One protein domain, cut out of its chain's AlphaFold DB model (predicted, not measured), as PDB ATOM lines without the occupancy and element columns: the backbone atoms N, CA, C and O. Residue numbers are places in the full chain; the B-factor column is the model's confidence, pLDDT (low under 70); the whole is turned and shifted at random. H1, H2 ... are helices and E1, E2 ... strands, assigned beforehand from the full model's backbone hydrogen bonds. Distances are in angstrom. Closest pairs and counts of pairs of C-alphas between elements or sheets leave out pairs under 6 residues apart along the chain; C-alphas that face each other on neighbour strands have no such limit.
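This is residues 10 to 126 of the 182 residues of an uncharacterized protein of Bacteroides sp. 4_1_36 (UniProt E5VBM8). A small group of helices, H2, H3, H5 and H6, makes the core, with H3 nearest to the middle; a three-stranded antiparallel sheet reaches away from one end of it, and H7 leads off at the opposite end, with residues 116 to 126 sticking out free. H1 comes in toward this core from one side, near H5, and the short H4 lies near H3 on the way between two strands. The printed part has 117 residues, with seven named helices and three named strands in the order H1 H2 H3 E1 H4 E2 E3 H5 H6 H7; the sheet runs E1 E3 E2, and the class is mostly helix. The whole is compact, with a radius of gyration of the C-alphas of 15.3 A, and spans 54 by 37 by 25 A.

H1, residues 10 to 21, touches no helix. It is close to but not clearly touching H5, residues 85 to 92, at a shallow tilt of 6 degrees, the same way; the closest C-alphas are those of Leu 21 and Ser 90, 7.3 A apart. H2, residues 24 to 30, touches H7, residues 111 to 124, at a steep tilt of 39 degrees, opposite ways. Their closest C-alphas, of Asn 26 and Ala 111, are 5.7 A apart, and H7 touches H2 with residues 111 to 115 alone. H3, residues 33 to 44, touches H6, residues 95 to 103, at a steep tilt of 39 degrees, opposite ways, with the C-alphas of Glu 40 and Val 95 closest at 6.4 A. H3 also touches H5, with its residues 42 to 43 alone, at a steep tilt of 58 degrees; the closest C-alphas, of Val 43 and Ala 92, are 6.0 A apart. H5 and H6 meet only through their link. H3 only grazes the sheet, with its residues 38 to 42; the C-alphas of Phe 42 and Val 51 are 7.1 A apart. In the sheet, E1, residues 50 to 54, is an edge strand and the antiparallel neighbour of E3, residues 78 to 82, at 152 degrees; N 51 and O 81 are 2.8 A apart, within hydrogen-bond range, and so are N 79 and O 53 at 2.7 A. E2, residues 69 to 73, is the other edge strand and forms a hairpin with E3, at 157 degrees, with N 71 and O 80 at 2.9 A and N 80 and O 71 at 2.8 A. E1, H4, residues 61 to 64, and E2 form a split strand-helix-strand unit, two strands running the same way with E3 between them, and its crossover is right-handed. H4 is close to but not clearly touching H3, with the C-alphas of Glu 35 and Leu 62 at 7.2 A. In H1, H2, H3, H5, H6 and H7 every O i to N i+4 pair is within hydrogen-bond range; H4 is too short for such a pair.

H1 begins at C-alpha 10 at (219.286, 216.329, 222.222) and measures 15.5 A from first to last C-alpha. H2 follows, and then H3, 16.6 A long, from C-alpha 33 at (216.440, 187.041, 229.508). E1 is 13.1 A long, E2 13.3 A and E3 13.0 A, with H4 between E1 and E2. After H5 comes H6, 11.9 A long. H7, the longest helix with 14 residues, measures 19.4 A and ends at C-alpha 124 at (201.930, 186.585, 203.064).

The two C-alphas farthest apart, of Ala 75 and Gly 126, are 55.8 A apart. Without the free residues 116 to 126 the body of 106 residues spans 44 by 35 by 27 A. The printed part has no cut and no long link; the links E1 to H4 and H6 to H7 are short, the others tight. The mean pLDDT of the printed part is 77.2, and the model's confidence is under 70 at residues 10 to 22, 48 and 118 to 126.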
ATOM      1  N   GLU A  10     220.586 216.950 222.476       44.72
ATOM      2  CA  GLU A  10     219.286 216.329 222.222       44.72
ATOM      3  C   GLU A  10     219.145 215.836 220.777       44.72
ATOM      4  O   GLU A  10     218.723 214.711 220.571       44.72
ATOM      5  N   GLU A  11     219.581 216.597 219.769       38.72
ATOM      6  CA  GLU A  11     219.572 216.158 218.359       38.72
ATOM      7  C   GLU A  11     220.591 215.043 218.105       38.72
ATOM      8  O   GLU A  11     220.333 214.112 217.343       38.72
ATOM      9  N   THR A  12     221.748 215.105 218.765       39.19
ATOM     10  CA  THR A  12     222.742 214.027 218.694       39.19
ATOM     11  C   THR A  12     222.226 212.771 219.400       39.19
ATOM     12  O   THR A  12     222.318 211.682 218.837       39.19
ATOM     13  N   ALA A  13     221.610 212.911 220.579       49.62
ATOM     14  CA  ALA A  13     220.942 211.807 221.266       49.62
ATOM     15  C   ALA A  13     219.778 211.243 220.437       49.62
ATOM     16  O   ALA A  13     219.637 210.027 220.347       49.62
ATOM     17  N   ARG A  14     219.008 212.102 219.758       53.69
ATOM     18  CA  ARG A  14     217.910 211.719 218.864       53.69
ATOM     19  C   ARG A  14     218.416 210.942 217.655       53.69
ATOM     20  O   ARG A  14     217.848 209.908 217.355       53.69
ATOM     21  N   ARG A  15     219.511 211.360 217.011       49.53
ATOM     22  CA  ARG A  15     220.123 210.619 215.886       49.53
ATOM     23  C   ARG A  15     220.734 209.292 216.310       49.53
ATOM     24  O   ARG A  15     220.661 208.325 215.561       49.53
ATOM     25  N   VAL A  16     221.337 209.236 217.497       51.31
ATOM     26  CA  VAL A  16     221.837 207.978 218.066       51.31
ATOM     27  C   VAL A  16     220.663 207.052 218.381       51.31
ATOM     28  O   VAL A  16     220.702 205.885 218.003       51.31
ATOM     29  N   ALA A  17     219.592 207.576 218.980       56.06
ATOM     30  CA  ALA A  17     218.367 206.833 219.234       56.06
ATOM     31  C   ALA A  17     217.701 206.377 217.927       56.06
ATOM     32  O   ALA A  17     217.360 205.210 217.828       56.06
ATOM     33  N   GLU A  18     217.592 207.216 216.897       55.38
ATOM     34  CA  GLU A  18     217.056 206.853 215.575       55.38
ATOM     35  C   GLU A  18     217.940 205.834 214.856       55.38
ATOM     36  O   GLU A  18     217.427 204.888 214.274       55.38
ATOM     37  N   GLY A  19     219.266 205.966 214.924       56.94
ATOM     38  CA  GLY A  19     220.193 204.991 214.353       56.94
ATOM     39  C   GLY A  19     220.080 203.625 215.034       56.94
ATOM     40  O   GLY A  19     220.077 202.596 214.361       56.94
ATOM     41  N   ILE A  20     219.912 203.609 216.357       59.78
ATOM     42  CA  ILE A  20     219.699 202.396 217.153       59.78
ATOM     43  C   ILE A  20     218.301 201.810 216.862       59.78
ATOM     44  O   ILE A  20     218.186 200.640 216.489       59.78
ATOM     45  N   LEU A  21     217.252 202.632 216.913       62.97
ATOM     46  CA  LEU A  21     215.858 202.268 216.627       62.97
ATOM     47  C   LEU A  21     215.580 201.991 215.140       62.97
ATOM     48  O   LEU A  21     214.539 201.424 214.833       62.97
ATOM     49  N   SER A  22     216.494 202.313 214.218       63.75
ATOM     50  CA  SER A  22     216.376 201.942 212.796       63.75
ATOM     51  C   SER A  22     216.494 200.431 212.574       63.75
ATOM     52  O   SER A  22     216.012 199.896 211.574       63.75
ATOM     53  N   ALA A  23     217.110 199.715 213.522       72.06
ATOM     54  CA  ALA A  23     217.278 198.268 213.485       72.06
ATOM     55  C   ALA A  23     216.889 197.623 214.831       72.06
ATOM     56  O   ALA A  23     217.719 196.942 215.447       72.06
ATOM     57  N   PRO A  24     215.623 197.756 215.271       73.12
ATOM     58  CA  PRO A  24     215.191 197.358 216.613       73.12
ATOM     59  C   PRO A  24     215.371 195.849 216.843       73.12
ATOM     60  O   PRO A  24     215.768 195.423 217.924       73.12
ATOM     61  N   VAL A  25     215.233 195.037 215.788       78.25
ATOM     62  CA  VAL A  25     215.484 193.585 215.811       78.25
ATOM     63  C   VAL A  25     216.905 193.240 216.278       78.25
ATOM     64  O   VAL A  25     217.083 192.290 217.035       78.25
ATOM     65  N   ASN A  26     217.925 194.007 215.872       81.88
ATOM     66  CA  ASN A  26     219.303 193.740 216.304       81.88
ATOM     67  C   ASN A  26     219.464 193.961 217.811       81.88
ATOM     68  O   ASN A  26     220.162 193.191 218.471       81.88
ATOM     69  N   ILE A  27     218.820 195.003 218.345       82.25
ATOM     70  CA  ILE A  27     218.824 195.291 219.779       82.25
ATOM     71  C   ILE A  27     218.163 194.128 220.504       82.25
ATOM     72  O   ILE A  27     218.810 193.528 221.359       82.25
ATOM     73  N   MET A  28     216.939 193.768 220.104       83.38
ATOM     74  CA  MET A  28     216.145 192.708 220.727       83.38
ATOM     75  C   MET A  28     216.903 191.373 220.759       83.38
ATOM     76  O   MET A  28     217.078 190.792 221.826       83.38
ATOM     77  N   CYS A  29     217.489 190.940 219.637       84.81
ATOM     78  CA  CYS A  29     218.315 189.725 219.586       84.81
ATOM     79  C   CYS A  29     219.553 189.773 220.499       84.81
ATOM     80  O   CYS A  29     220.083 188.729 220.872       84.81
ATOM     81  N   SER A  30     220.053 190.963 220.837       85.94
ATOM     82  CA  SER A  30     221.229 191.117 221.697       85.94
ATOM     83  C   SER A  30     220.895 191.102 223.194       85.94
ATOM     84  O   SER A  30     221.800 190.910 224.016       85.94
ATOM     85  N   LEU A  31     219.637 191.331 223.574       88.38
ATOM     86  CA  LEU A  31     219.207 191.402 224.969       88.38
ATOM     87  C   LEU A  31     219.206 190.007 225.621       88.38
ATOM     88  O   LEU A  31     218.922 188.997 224.984       88.38
ATOM     89  N   CYS A  32     219.523 189.932 226.917       88.69
ATOM     90  CA  CYS A  32     219.424 188.678 227.670       88.69
ATOM     91  C   CYS A  32     218.014 188.492 228.260       88.69
ATOM     92  O   CYS A  32     217.179 189.395 228.192       88.69
ATOM     93  N   LYS A  33     217.744 187.338 228.884       89.25
ATOM     94  CA  LYS A  33     216.440 187.041 229.508       89.25
ATOM     95  C   LYS A  33     215.987 188.120 230.500       89.25
ATOM     96  O   LYS A  33     214.853 188.573 230.434       89.25
ATOM     97  N   ALA A  34     216.884 188.569 231.380       89.31
ATOM     98  CA  ALA A  34     216.561 189.592 232.377       89.31
ATOM     99  C   ALA A  34     216.258 190.967 231.755       89.31
ATOM    100  O   ALA A  34     215.475 191.729 232.310       89.31
ATOM    101  N   GLU A  35     216.870 191.290 230.612       90.44
ATOM    102  CA  GLU A  35     216.630 192.551 229.895       90.44
ATOM    103  C   GLU A  35     215.278 192.525 229.180       90.44
ATOM    104  O   GLU A  35     214.570 193.522 229.206       90.44
ATOM    105  N   HIS A  36     214.888 191.385 228.603       91.25
ATOM    106  CA  HIS A  36     213.560 191.216 228.006       91.25
ATOM    107  C   HIS A  36     212.449 191.284 229.054       91.25
ATOM    108  O   HIS A  36     211.459 191.970 228.840       91.25
ATOM    109  N   GLN A  37     212.643 190.655 230.217       91.38
ATOM    110  CA  GLN A  37     211.712 190.787 231.342       91.38
ATOM    111  C   GLN A  37     211.637 192.231 231.851       91.38
ATOM    112  O   GLN A  37     210.579 192.706 232.242       91.38
ATOM    113  N   LEU A  38     212.761 192.953 231.860       91.50
ATOM    114  CA  LEU A  38     212.762 194.367 232.221       91.50
ATOM    115  C   LEU A  38     212.024 195.217 231.174       91.50
ATOM    116  O   LEU A  38     211.265 196.105 231.548       91.50
ATOM    117  N   LEU A  39     212.215 194.924 229.888       90.25
ATOM    118  CA  LEU A  39     211.511 195.578 228.787       90.25
ATOM    119  C   LEU A  39     209.999 195.319 228.846       90.25
ATOM    120  O   LEU A  39     209.224 196.249 228.667       90.25
ATOM    121  N   GLU A  40     209.578 194.098 229.175       91.56
ATOM    122  CA  GLU A  40     208.169 193.763 229.411       91.56
ATOM    123  C   GLU A  40     207.569 194.607 230.543       91.56
ATOM    124  O   GLU A  40     206.476 195.150 230.389       91.56
ATOM    125  N   VAL A  41     208.300 194.807 231.646       92.38
ATOM    126  CA  VAL A  41     207.861 195.708 232.725       92.38
ATOM    127  C   VAL A  41     207.717 197.146 232.219       92.38
ATOM    128  O   VAL A  41     206.745 197.803 232.567       92.38
ATOM    129  N   PHE A  42     208.625 197.641 231.373       88.94
ATOM    130  CA  PHE A  42     208.493 198.986 230.793       88.94
ATOM    131  C   PHE A  42     207.298 199.125 229.846       88.94
ATOM    132  O   PHE A  42     206.629 200.155 229.867       88.94
ATOM    133  N   VAL A  43     207.030 198.107 229.025       86.75
ATOM    134  CA  VAL A  43     205.904 198.106 228.076       86.75
ATOM    135  C   VAL A  43     204.559 197.979 228.791       86.75
ATOM    136  O   VAL A  43     203.585 198.593 228.371       86.75
ATOM    137  N   THR A  44     204.506 197.220 229.885       86.81
ATOM    138  CA  THR A  44     203.282 197.035 230.683       86.81
ATOM    139  C   THR A  44     203.043 198.157 231.695       86.81
ATOM    140  O   THR A  44     201.904 198.371 232.109       86.81
ATOM    141  N   ALA A  45     204.086 198.887 232.096       84.25
ATOM    142  CA  ALA A  45     203.954 200.041 232.973       84.25
ATOM    143  C   ALA A  45     203.329 201.244 232.243       84.25
ATOM    144  O   ALA A  45     203.477 201.424 231.032       84.25
ATOM    145  N   SER A  46     202.627 202.098 232.995       72.25
ATOM    146  CA  SER A  46     201.983 203.296 232.446       72.25
ATOM    147  C   SER A  46     203.000 204.260 231.822       72.25
ATOM    148  O   SER A  46     204.194 204.209 232.119       72.25
ATOM    149  N   ALA A  47     202.525 205.173 230.969       73.50
ATOM    150  CA  ALA A  47     203.345 206.259 230.429       73.50
ATOM    151  C   ALA A  47     204.153 206.954 231.533       73.50
ATOM    152  O   ALA A  47     203.629 207.259 232.607       73.50
ATOM    153  N   ASN A  48     205.437 207.161 231.256       69.06
ATOM    154  CA  ASN A  48     206.401 207.787 232.156       69.06
ATOM    155  C   ASN A  48     206.592 207.118 233.536       69.06
ATOM    156  O   ASN A  48     207.036 207.762 234.488       69.06
ATOM    157  N   ALA A  49     206.277 205.828 233.667       79.56
ATOM    158  CA  ALA A  49     206.507 205.097 234.905       79.56
ATOM    159  C   ALA A  49     207.995 204.787 235.125       79.56
ATOM    160  O   ALA A  49     208.691 204.275 234.243       79.56
ATOM    161  N   TYR A  50     208.463 205.032 236.348       82.44
ATOM    162  CA  TYR A  50     209.778 204.585 236.785       82.44
ATOM    163  C   TYR A  50     209.736 203.113 237.192       82.44
ATOM    164  O   TYR A  50     208.913 202.693 238.005       82.44
ATOM    165  N   VAL A  51     210.687 202.345 236.679       87.38
ATOM    166  CA  VAL A  51     210.964 200.973 237.092       87.38
ATOM    167  C   VAL A  51     212.176 200.984 238.009       87.38
ATOM    168  O   VAL A  51     213.267 201.404 237.620       87.38
ATOM    169  N   VAL A  52     211.985 200.502 239.233       89.88
ATOM    170  CA  VAL A  52     213.034 200.462 240.255       89.88
ATOM    171  C   VAL A  52     213.726 199.100 240.245       89.88
ATOM    172  O   VAL A  52     213.070 198.054 240.198       89.88
ATOM    173  N   ARG A  53     215.062 199.087 240.279       89.81
ATOM    174  CA  ARG A  53     215.879 197.868 240.432       89.81
ATOM    175  C   ARG A  53     217.034 198.124 241.387       89.81
ATOM    176  O   ARG A  53     217.541 199.229 241.452       89.81
ATOM    177  N   LYS A  54     217.510 197.086 242.077       91.25
ATOM    178  CA  LYS A  54     218.732 197.192 242.887       91.25
ATOM    179  C   LYS A  54     219.943 197.508 242.010       91.25
ATOM    180  O   LYS A  54     220.092 196.915 240.935       91.25
ATOM    181  N   ILE A  55     220.811 198.390 242.500       86.31
ATOM    182  CA  ILE A  55     222.084 198.711 241.853       86.31
ATOM    183  C   ILE A  55     222.926 197.443 241.753       86.31
ATOM    184  O   ILE A  55     222.964 196.597 242.650       86.31
ATOM    185  N   ARG A  56     223.620 197.306 240.629       86.69
ATOM    186  CA  ARG A  56     224.532 196.198 240.357       86.69
ATOM    187  C   ARG A  56     225.796 196.729 239.700       86.69
ATOM    188  O   ARG A  56     225.779 197.764 239.047       86.69
ATOM    189  N   LYS A  57     226.886 195.967 239.798       87.00
ATOM    190  CA  LYS A  57     228.187 196.360 239.229       87.00
ATOM    191  C   LYS A  57     228.160 196.540 237.703       87.00
ATOM    192  O   LYS A  57     228.933 197.322 237.162       87.00
ATOM    193  N   THR A  58     227.293 195.808 237.003       87.31
ATOM    194  CA  THR A  58     227.239 195.795 235.533       87.31
ATOM    195  C   THR A  58     225.970 196.473 235.028       87.31
ATOM    196  O   THR A  58     224.877 196.002 235.312       87.31
ATOM    197  N   LEU A  59     226.083 197.528 234.222       84.50
ATOM    198  CA  LEU A  59     224.922 198.195 233.609       84.50
ATOM    199  C   LEU A  59     224.133 197.268 232.669       84.50
ATOM    200  O   LEU A  59     224.706 196.379 232.030       84.50
ATOM    201  N   TYR A  60     222.817 197.481 232.582       87.06
ATOM    202  CA  TYR A  60     221.951 196.846 231.581       87.06
ATOM    203  C   TYR A  60     222.367 197.247 230.160       87.06
ATOM    204  O   TYR A  60     222.869 198.349 229.933       87.06
ATOM    205  N   LYS A  61     222.169 196.360 229.180       86.19
ATOM    206  CA  LYS A  61     222.370 196.704 227.764       86.19
ATOM    207  C   LYS A  61     221.412 197.818 227.353       86.19
ATOM    208  O   LYS A  61     221.847 198.730 226.661       86.19
ATOM    209  N   LEU A  62     220.181 197.812 227.866       82.38
ATOM    210  CA  LEU A  62     219.227 198.916 227.717       82.38
ATOM    211  C   LEU A  62     219.818 200.274 228.157       82.38
ATOM    212  O   LEU A  62     219.656 201.265 227.451       82.38
ATOM    213  N   GLN A  63     220.576 200.311 229.261       80.19
ATOM    214  CA  GLN A  63     221.299 201.516 229.702       80.19
ATOM    215  C   GLN A  63     222.479 201.844 228.779       80.19
ATOM    216  O   GLN A  63     222.667 202.996 228.401       80.19
ATOM    217  N   LYS A  64     223.268 200.837 228.375       82.19
ATOM    218  CA  LYS A  64     224.426 201.024 227.477       82.19
ATOM    219  C   LYS A  64     224.038 201.549 226.097       82.19
ATOM    220  O   LYS A  64     224.802 202.297 225.502       82.19
ATOM    221  N   PHE A  65     222.876 201.147 225.596       75.19
ATOM    222  CA  PHE A  65     222.323 201.642 224.340       75.19
ATOM    223  C   PHE A  65     221.651 203.014 224.482       75.19
ATOM    224  O   PHE A  65     221.193 203.558 223.484       75.19
ATOM    225  N   GLY A  66     221.580 203.580 225.692       74.00
ATOM    226  CA  GLY A  66     220.924 204.866 225.931       74.00
ATOM    227  C   GLY A  66     219.407 204.827 225.723       74.00
ATOM    228  O   GLY A  66     218.806 205.861 225.459       74.00
ATOM    229  N   LEU A  67     218.786 203.646 225.824       77.56
ATOM    230  CA  LEU A  67     217.342 203.460 225.616       77.56
ATOM    231  C   LEU A  67     216.514 203.814 226.855       77.56
ATOM    232  O   LEU A  67     215.295 203.943 226.777       77.56
ATOM    233  N   VAL A  68     217.168 203.918 228.010       78.00
ATOM    234  CA  VAL A  68     216.533 204.122 229.309       78.00
ATOM    235  C   VAL A  68     217.303 205.199 230.061       78.00
ATOM    236  O   VAL A  68     218.527 205.127 230.180       78.00
ATOM    237  N   LEU A  69     216.577 206.183 230.581       78.06
ATOM    238  CA  LEU A  69     217.093 207.204 231.484       78.06
ATOM    239  C   LEU A  69     217.202 206.600 232.878       78.06
ATOM    240  O   LEU A  69     216.218 206.081 233.400       78.06
ATOM    241  N   THR A  70     218.382 206.647 233.489       80.88
ATOM    242  CA  THR A  70     218.596 206.029 234.802       80.88
ATOM    243  C   THR A  70     219.182 207.007 235.794       80.88
ATOM    244  O   THR A  70     220.222 207.606 235.531       80.88
ATOM    245  N   TYR A  71     218.509 207.126 236.933       83.75
ATOM    246  CA  TYR A  71     218.952 207.852 238.112       83.75
ATOM    247  C   TYR A  71     219.340 206.856 239.210       83.75
ATOM    248  O   TYR A  71     218.697 205.816 239.360       83.75
ATOM    249  N   GLU A  72     220.397 207.166 239.952       84.88
ATOM    250  CA  GLU A  72     220.918 206.352 241.048       84.88
ATOM    251  C   GLU A  72     220.512 206.978 242.388       84.88
ATOM    252  O   GLU A  72     220.820 208.137 242.655       84.88
ATOM    253  N   ASP A  73     219.788 206.215 243.205       86.06
ATOM    254  CA  ASP A  73     219.494 206.542 244.599       86.06
ATOM    255  C   ASP A  73     220.513 205.809 245.487       86.06
ATOM    256  O   ASP A  73     220.311 204.654 245.881       86.06
ATOM    257  N   ASP A  74     221.624 206.487 245.783       83.06
ATOM    258  CA  ASP A  74     222.717 205.968 246.617       83.06
ATOM    259  C   ASP A  74     222.263 205.627 248.044       83.06
ATOM    260  O   ASP A  74     222.808 204.718 248.674       83.06
ATOM    261  N   ALA A  75     221.254 206.332 248.567       85.19
ATOM    262  CA  ALA A  75     220.776 206.131 249.932       85.19
ATOM    263  C   ALA A  75     220.049 204.789 250.087       85.19
ATOM    264  O   ALA A  75     220.103 204.170 251.153       85.19
ATOM    265  N   LYS A  76     219.379 204.331 249.025       87.38
ATOM    266  CA  LYS A  76     218.655 203.050 248.999       87.38
ATOM    267  C   LYS A  76     219.383 201.949 248.240       87.38
ATOM    268  O   LYS A  76     219.024 200.778 248.368       87.38
ATOM    269  N   GLY A  77     220.408 202.301 247.473       88.50
ATOM    270  CA  GLY A  77     221.102 201.360 246.611       88.50
ATOM    271  C   GLY A  77     220.243 200.931 245.412       88.50
ATOM    272  O   GLY A  77     220.269 199.755 245.025       88.50
ATOM    273  N   GLU A  78     219.455 201.850 244.844       91.56
ATOM    274  CA  GLU A  78     218.476 201.567 243.784       91.56
ATOM    275  C   GLU A  78     218.708 202.400 242.512       91.56
ATOM    276  O   GLU A  78     219.039 203.579 242.551       91.56
ATOM    277  N   TRP A  79     218.503 201.783 241.350       87.19
ATOM    278  CA  TRP A  79     218.342 202.473 240.078       87.19
ATOM    279  C   TRP A  79     216.866 202.742 239.821       87.19
ATOM    280  O   TRP A  79     216.058 201.813 239.745       87.19
ATOM    281  N   HIS A  80     216.549 204.009 239.597       85.25
ATOM    282  CA  HIS A  80     215.271 204.467 239.079       85.25
ATOM    283  C   HIS A  80     215.402 204.643 237.577       85.25
ATOM    284  O   HIS A  80     216.125 205.515 237.093       85.25
ATOM    285  N   MET A  81     214.723 203.783 236.833       83.12
ATOM    286  CA  MET A  81     214.881 203.690 235.393       83.12
ATOM    287  C   MET A  81     213.589 204.096 234.694       83.12
ATOM    288  O   MET A  81     212.522 203.625 235.063       83.12
ATOM    289  N   LEU A  82     213.684 204.947 233.681       80.88
ATOM    290  CA  LEU A  82     212.559 205.456 232.904       80.88
ATOM    291  C   LEU A  82     212.821 205.213 231.418       80.88
ATOM    292  O   LEU A  82     213.847 205.638 230.887       80.88
ATOM    293  N   MET A  83     211.887 204.551 230.741       80.12
ATOM    294  CA  MET A  83     211.931 204.387 229.289       80.12
ATOM    295  C   MET A  83     211.062 205.468 228.630       80.12
ATOM    296  O   MET A  83     209.878 205.542 228.956       80.12
ATOM    297  N   PRO A  84     211.611 206.296 227.720       76.44
ATOM    298  CA  PRO A  84     210.816 207.262 226.966       76.44
ATOM    299  C   PRO A  84     209.726 206.579 226.136       76.44
ATOM    300  O   PRO A  84     209.965 205.515 225.559       76.44
ATOM    301  N   ASP A  85     208.563 207.221 226.014       74.75
ATOM    302  CA  ASP A  85     207.402 206.653 225.314       74.75
ATOM    303  C   ASP A  85     207.729 206.280 223.852       74.75
ATOM    304  O   ASP A  85     207.416 205.179 223.419       74.75
ATOM    305  N   SER A  86     208.482 207.111 223.119       72.75
ATOM    306  CA  SER A  86     208.878 206.821 221.727       72.75
ATOM    307  C   SER A  86     209.725 205.551 221.574       72.75
ATOM    308  O   SER A  86     209.594 204.819 220.591       72.75
ATOM    309  N   VAL A  87     210.591 205.275 222.553       75.44
ATOM    310  CA  VAL A  87     211.413 204.060 222.601       75.44
ATOM    311  C   VAL A  87     210.542 202.864 222.960       75.44
ATOM    312  O   VAL A  87     210.654 201.815 222.324       75.44
ATOM    313  N   ARG A  88     209.666 203.025 223.959       79.31
ATOM    314  CA  ARG A  88     208.738 201.979 224.389       79.31
ATOM    315  C   ARG A  88     207.844 201.545 223.235       79.31
ATOM    316  O   ARG A  88     207.794 200.356 222.946       79.31
ATOM    317  N   ASP A  89     207.211 202.491 222.554       77.00
ATOM    318  CA  ASP A  89     206.264 202.220 221.473       77.00
ATOM    319  C   ASP A  89     206.967 201.545 220.284       77.00
ATOM    320  O   ASP A  89     206.456 200.579 219.726       77.00
ATOM    321  N   SER A  90     208.202 201.957 219.967       77.69
ATOM    322  CA  SER A  90     209.013 201.331 218.909       77.69
ATOM    323  C   SER A  90     209.408 199.876 219.209       77.69
ATOM    324  O   SER A  90     209.680 199.105 218.287       77.69
ATOM    325  N   LEU A  91     209.511 199.503 220.488       79.25
ATOM    326  CA  LEU A  91     209.905 198.158 220.921       79.25
ATOM    327  C   LEU A  91     208.711 197.278 221.315       79.25
ATOM    328  O   LEU A  91     208.847 196.053 221.310       79.25
ATOM    329  N   ALA A  92     207.563 197.879 221.639       82.94
ATOM    330  CA  ALA A  92     206.380 197.204 222.166       82.94
ATOM    331  C   ALA A  92     205.903 196.062 221.262       82.94
ATOM    332  O   ALA A  92     205.658 194.964 221.759       82.94
ATOM    333  N   ASP A  93     205.887 196.275 219.945       81.56
ATOM    334  CA  ASP A  93     205.456 195.276 218.957       81.56
ATOM    335  C   ASP A  93     206.303 193.993 218.984       81.56
ATOM    336  O   ASP A  93     205.825 192.904 218.664       81.56
ATOM    337  N   PHE A  94     207.570 194.096 219.391       82.06
ATOM    338  CA  PHE A  94     208.489 192.960 219.431       82.06
ATOM    339  C   PHE A  94     208.416 192.190 220.754       82.06
ATOM    340  O   PHE A  94     208.722 190.995 220.780       82.06
ATOM    341  N   VAL A  95     208.019 192.831 221.860       86.38
ATOM    342  CA  VAL A  95     208.063 192.218 223.200       86.38
ATOM    343  C   VAL A  95     207.306 190.887 223.271       86.38
ATOM    344  O   VAL A  95     207.924 189.912 223.712       86.38
ATOM    345  N   PRO A  96     206.048 190.765 222.798       85.69
ATOM    346  CA  PRO A  96     205.302 189.511 222.904       85.69
ATOM    347  C   PRO A  96     206.012 188.338 222.220       85.69
ATOM    348  O   PRO A  96     206.116 187.250 222.785       85.69
ATOM    349  N   GLN A  97     206.562 188.562 221.024       82.81
ATOM    350  CA  GLN A  97     207.240 187.514 220.261       82.81
ATOM    351  C   GLN A  97     208.499 187.012 220.979       82.81
ATOM    352  O   GLN A  97     208.716 185.803 221.082       82.81
ATOM    353  N   PHE A  98     209.320 187.923 221.503       84.56
ATOM    354  CA  PHE A  98     210.540 187.549 222.219       84.56
ATOM    355  C   PHE A  98     210.240 186.914 223.582       84.56
ATOM    356  O   PHE A  98     210.898 185.941 223.961       84.56
ATOM    357  N   MET A  99     209.213 187.392 224.289       86.12
ATOM    358  CA  MET A  99     208.756 186.773 225.535       86.12
ATOM    359  C   MET A  99     208.238 185.352 225.309       86.12
ATOM    360  O   MET A  99     208.542 184.471 226.112       86.12
ATOM    361  N   ASN A 100     207.562 185.082 224.188       86.25
ATOM    362  CA  ASN A 100     207.148 183.724 223.828       86.25
ATOM    363  C   ASN A 100     208.343 182.773 223.674       86.25
ATOM    364  O   ASN A 100     208.315 181.682 224.243       86.25
ATOM    365  N   TYR A 101     209.421 183.183 222.989       82.38
ATOM    366  CA  TYR A 101     210.641 182.365 222.901       82.38
ATOM    367  C   TYR A 101     211.249 182.094 224.281       82.38
ATOM    368  O   TYR A 101     211.587 180.955 224.605       82.38
ATOM    369  N   ILE A 102     211.335 183.129 225.121       85.62
ATOM    370  CA  ILE A 102     211.919 183.046 226.466       85.62
ATOM    371  C   ILE A 102     211.105 182.135 227.388       85.62
ATOM    372  O   ILE A 102     211.686 181.336 228.128       85.62
ATOM    373  N   ASN A 103     209.779 182.258 227.355       85.69
ATOM    374  CA  ASN A 103     208.866 181.482 228.191       85.69
ATOM    375  C   ASN A 103     208.778 180.024 227.722       85.69
ATOM    376  O   ASN A 103     208.712 179.126 228.556       85.69
ATOM    377  N   ALA A 104     208.871 179.778 226.411       83.31
ATOM    378  CA  ALA A 104     208.947 178.434 225.837       83.31
ATOM    379  C   ALA A 104     210.334 177.775 225.987       83.31
ATOM    380  O   ALA A 104     210.504 176.617 225.607       83.31
ATOM    381  N   GLY A 105     211.340 178.499 226.498       80.94
ATOM    382  CA  GLY A 105     212.719 178.010 226.600       80.94
ATOM    383  C   GLY A 105     213.397 177.777 225.245       80.94
ATOM    384  O   GLY A 105     214.392 177.059 225.170       80.94
ATOM    385  N   GLN A 106     212.860 178.362 224.174       78.00
ATOM    386  CA  GLN A 106     213.397 178.235 222.826       78.00
ATOM    387  C   GLN A 106     214.555 179.218 222.605       78.00
ATOM    388  O   GLN A 106     214.548 180.323 223.158       78.00
ATOM    389  N   PRO A 107     215.552 178.858 221.777       76.56
ATOM    390  CA  PRO A 107     216.578 179.806 221.375       76.56
ATOM    391  C   PRO A 107     215.944 180.950 220.578       76.56
ATOM    392  O   PRO A 107     215.142 180.724 219.672       76.56
ATOM    393  N   ILE A 108     216.324 182.184 220.909       78.25
ATOM    394  CA  ILE A 108     215.909 183.366 220.149       78.25
ATOM    395  C   ILE A 108     216.538 183.269 218.746       78.25
ATOM    396  O   ILE A 108     217.763 183.144 218.656       78.25
ATOM    397  N   PRO A 109     215.746 183.329 217.657       78.50
ATOM    398  CA  PRO A 109     216.280 183.297 216.300       78.50
ATOM    399  C   PRO A 109     217.208 184.484 216.013       78.50
ATOM    400  O   PRO A 109     217.112 185.552 216.626       78.50
ATOM    401  N   SER A 110     218.094 184.324 215.036       76.62
ATOM    402  CA  SER A 110     218.988 185.398 214.607       76.62
ATOM    403  C   SER A 110     218.217 186.568 213.986       76.62
ATOM    404  O   SER A 110     217.149 186.405 213.393       76.62
ATOM    405  N   ALA A 111     218.805 187.768 214.027       73.62
ATOM    406  CA  ALA A 111     218.193 188.957 213.430       73.62
ATOM    407  C   ALA A 111     217.897 188.790 211.926       73.62
ATOM    408  O   ALA A 111     216.937 189.365 211.419       73.62
ATOM    409  N   LYS A 112     218.701 187.991 211.205       72.38
ATOM    410  CA  LYS A 112     218.456 187.657 209.795       72.38
ATOM    411  C   LYS A 112     217.186 186.819 209.644       72.38
ATOM    412  O   LYS A 112     216.340 187.166 208.829       72.38
ATOM    413  N   GLU A 113     217.034 185.766 210.443       70.94
ATOM    414  CA  GLU A 113     215.850 184.901 210.411       70.94
ATOM    415  C   GLU A 113     214.586 185.661 210.810       70.94
ATOM    416  O   GLU A 113     213.556 185.501 210.161       70.94
ATOM    417  N   ILE A 114     214.660 186.529 211.825       72.69
ATOM    418  CA  ILE A 114     213.524 187.366 212.231       72.69
ATOM    419  C   ILE A 114     213.141 188.325 211.103       72.69
ATOM    420  O   ILE A 114     211.973 188.376 210.731       72.69
ATOM    421  N   ARG A 115     214.105 189.023 210.485       71.44
ATOM    422  CA  ARG A 115     213.828 189.897 209.329       71.44
ATOM    423  C   ARG A 115     213.220 189.134 208.156       71.44
ATOM    424  O   ARG A 115     212.280 189.632 207.549       71.44
ATOM    425  N   MET A 116     213.729 187.940 207.851       71.94
ATOM    426  CA  MET A 116     213.177 187.082 206.798       71.94
ATOM    427  C   MET A 116     211.743 186.661 207.125       71.94
ATOM    428  O   MET A 116     210.884 186.762 206.256       71.94
ATOM    429  N   ARG A 117     211.449 186.275 208.375       70.12
ATOM    430  CA  ARG A 117     210.077 185.975 208.813       70.12
ATOM    431  C   ARG A 117     209.168 187.192 208.742       70.12
ATOM    432  O   ARG A 117     208.051 187.045 208.285       70.12
ATOM    433  N   MET A 118     209.627 188.376 209.143       67.12
ATOM    434  CA  MET A 118     208.838 189.611 209.041       67.12
ATOM    435  C   MET A 118     208.570 190.001 207.584       67.12
ATOM    436  O   MET A 118     207.462 190.411 207.258       67.12
ATOM    437  N   ALA A 119     209.564 189.876 206.700       65.75
ATOM    438  CA  ALA A 119     209.401 190.134 205.271       65.75
ATOM    439  C   ALA A 119     208.430 189.131 204.634       65.75
ATOM    440  O   ALA A 119     207.545 189.530 203.883       65.75
ATOM    441  N   LEU A 120     208.553 187.851 204.995       61.78
ATOM    442  CA  LEU A 120     207.631 186.806 204.572       61.78
ATOM    443  C   LEU A 120     206.225 187.046 205.124       61.78
ATOM    444  O   LEU A 120     205.269 186.919 204.383       61.78
ATOM    445  N   HIS A 121     206.093 187.437 206.391       60.75
ATOM    446  CA  HIS A 121     204.811 187.777 207.004       60.75
ATOM    447  C   HIS A 121     204.160 188.948 206.275       60.75
ATOM    448  O   HIS A 121     203.010 188.845 205.906       60.75
ATOM    449  N   ARG A 122     204.897 190.015 205.945       60.03
ATOM    450  CA  ARG A 122     204.369 191.131 205.137       60.03
ATOM    451  C   ARG A 122     203.985 190.720 203.716       60.03
ATOM    452  O   ARG A 122     203.045 191.274 203.163       60.03
ATOM    453  N   PHE A 123     204.725 189.787 203.121       60.41
ATOM    454  CA  PHE A 123     204.400 189.235 201.808       60.41
ATOM    455  C   PHE A 123     203.138 188.365 201.854       60.41
ATOM    456  O   PHE A 123     202.284 188.470 200.979       60.41
ATOM    457  N   LEU A 124     203.023 187.529 202.886       59.44
ATOM    458  CA  LEU A 124     201.930 186.585 203.064       59.44
ATOM    459  C   LEU A 124     200.690 187.226 203.679       59.44
ATOM    460  O   LEU A 124     199.620 186.765 203.353       59.44
ATOM    461  N   ASP A 125     200.781 188.304 204.458       49.69
ATOM    462  CA  ASP A 125     199.655 189.055 205.053       49.69
ATOM    463  C   ASP A 125     198.796 189.822 204.036       49.69
ATOM    464  O   ASP A 125     197.789 190.426 204.401       49.69
ATOM    465  N   GLY A 126     199.091 189.695 202.739       49.78
ATOM    466  CA  GLY A 126     198.037 189.713 201.718       49.78
ATOM    467  C   GLY A 126     197.035 188.540 201.838       49.78
ATOM    468  O   GLY A 126     196.126 188.430 201.023       49.78
TER     469      GLY A 126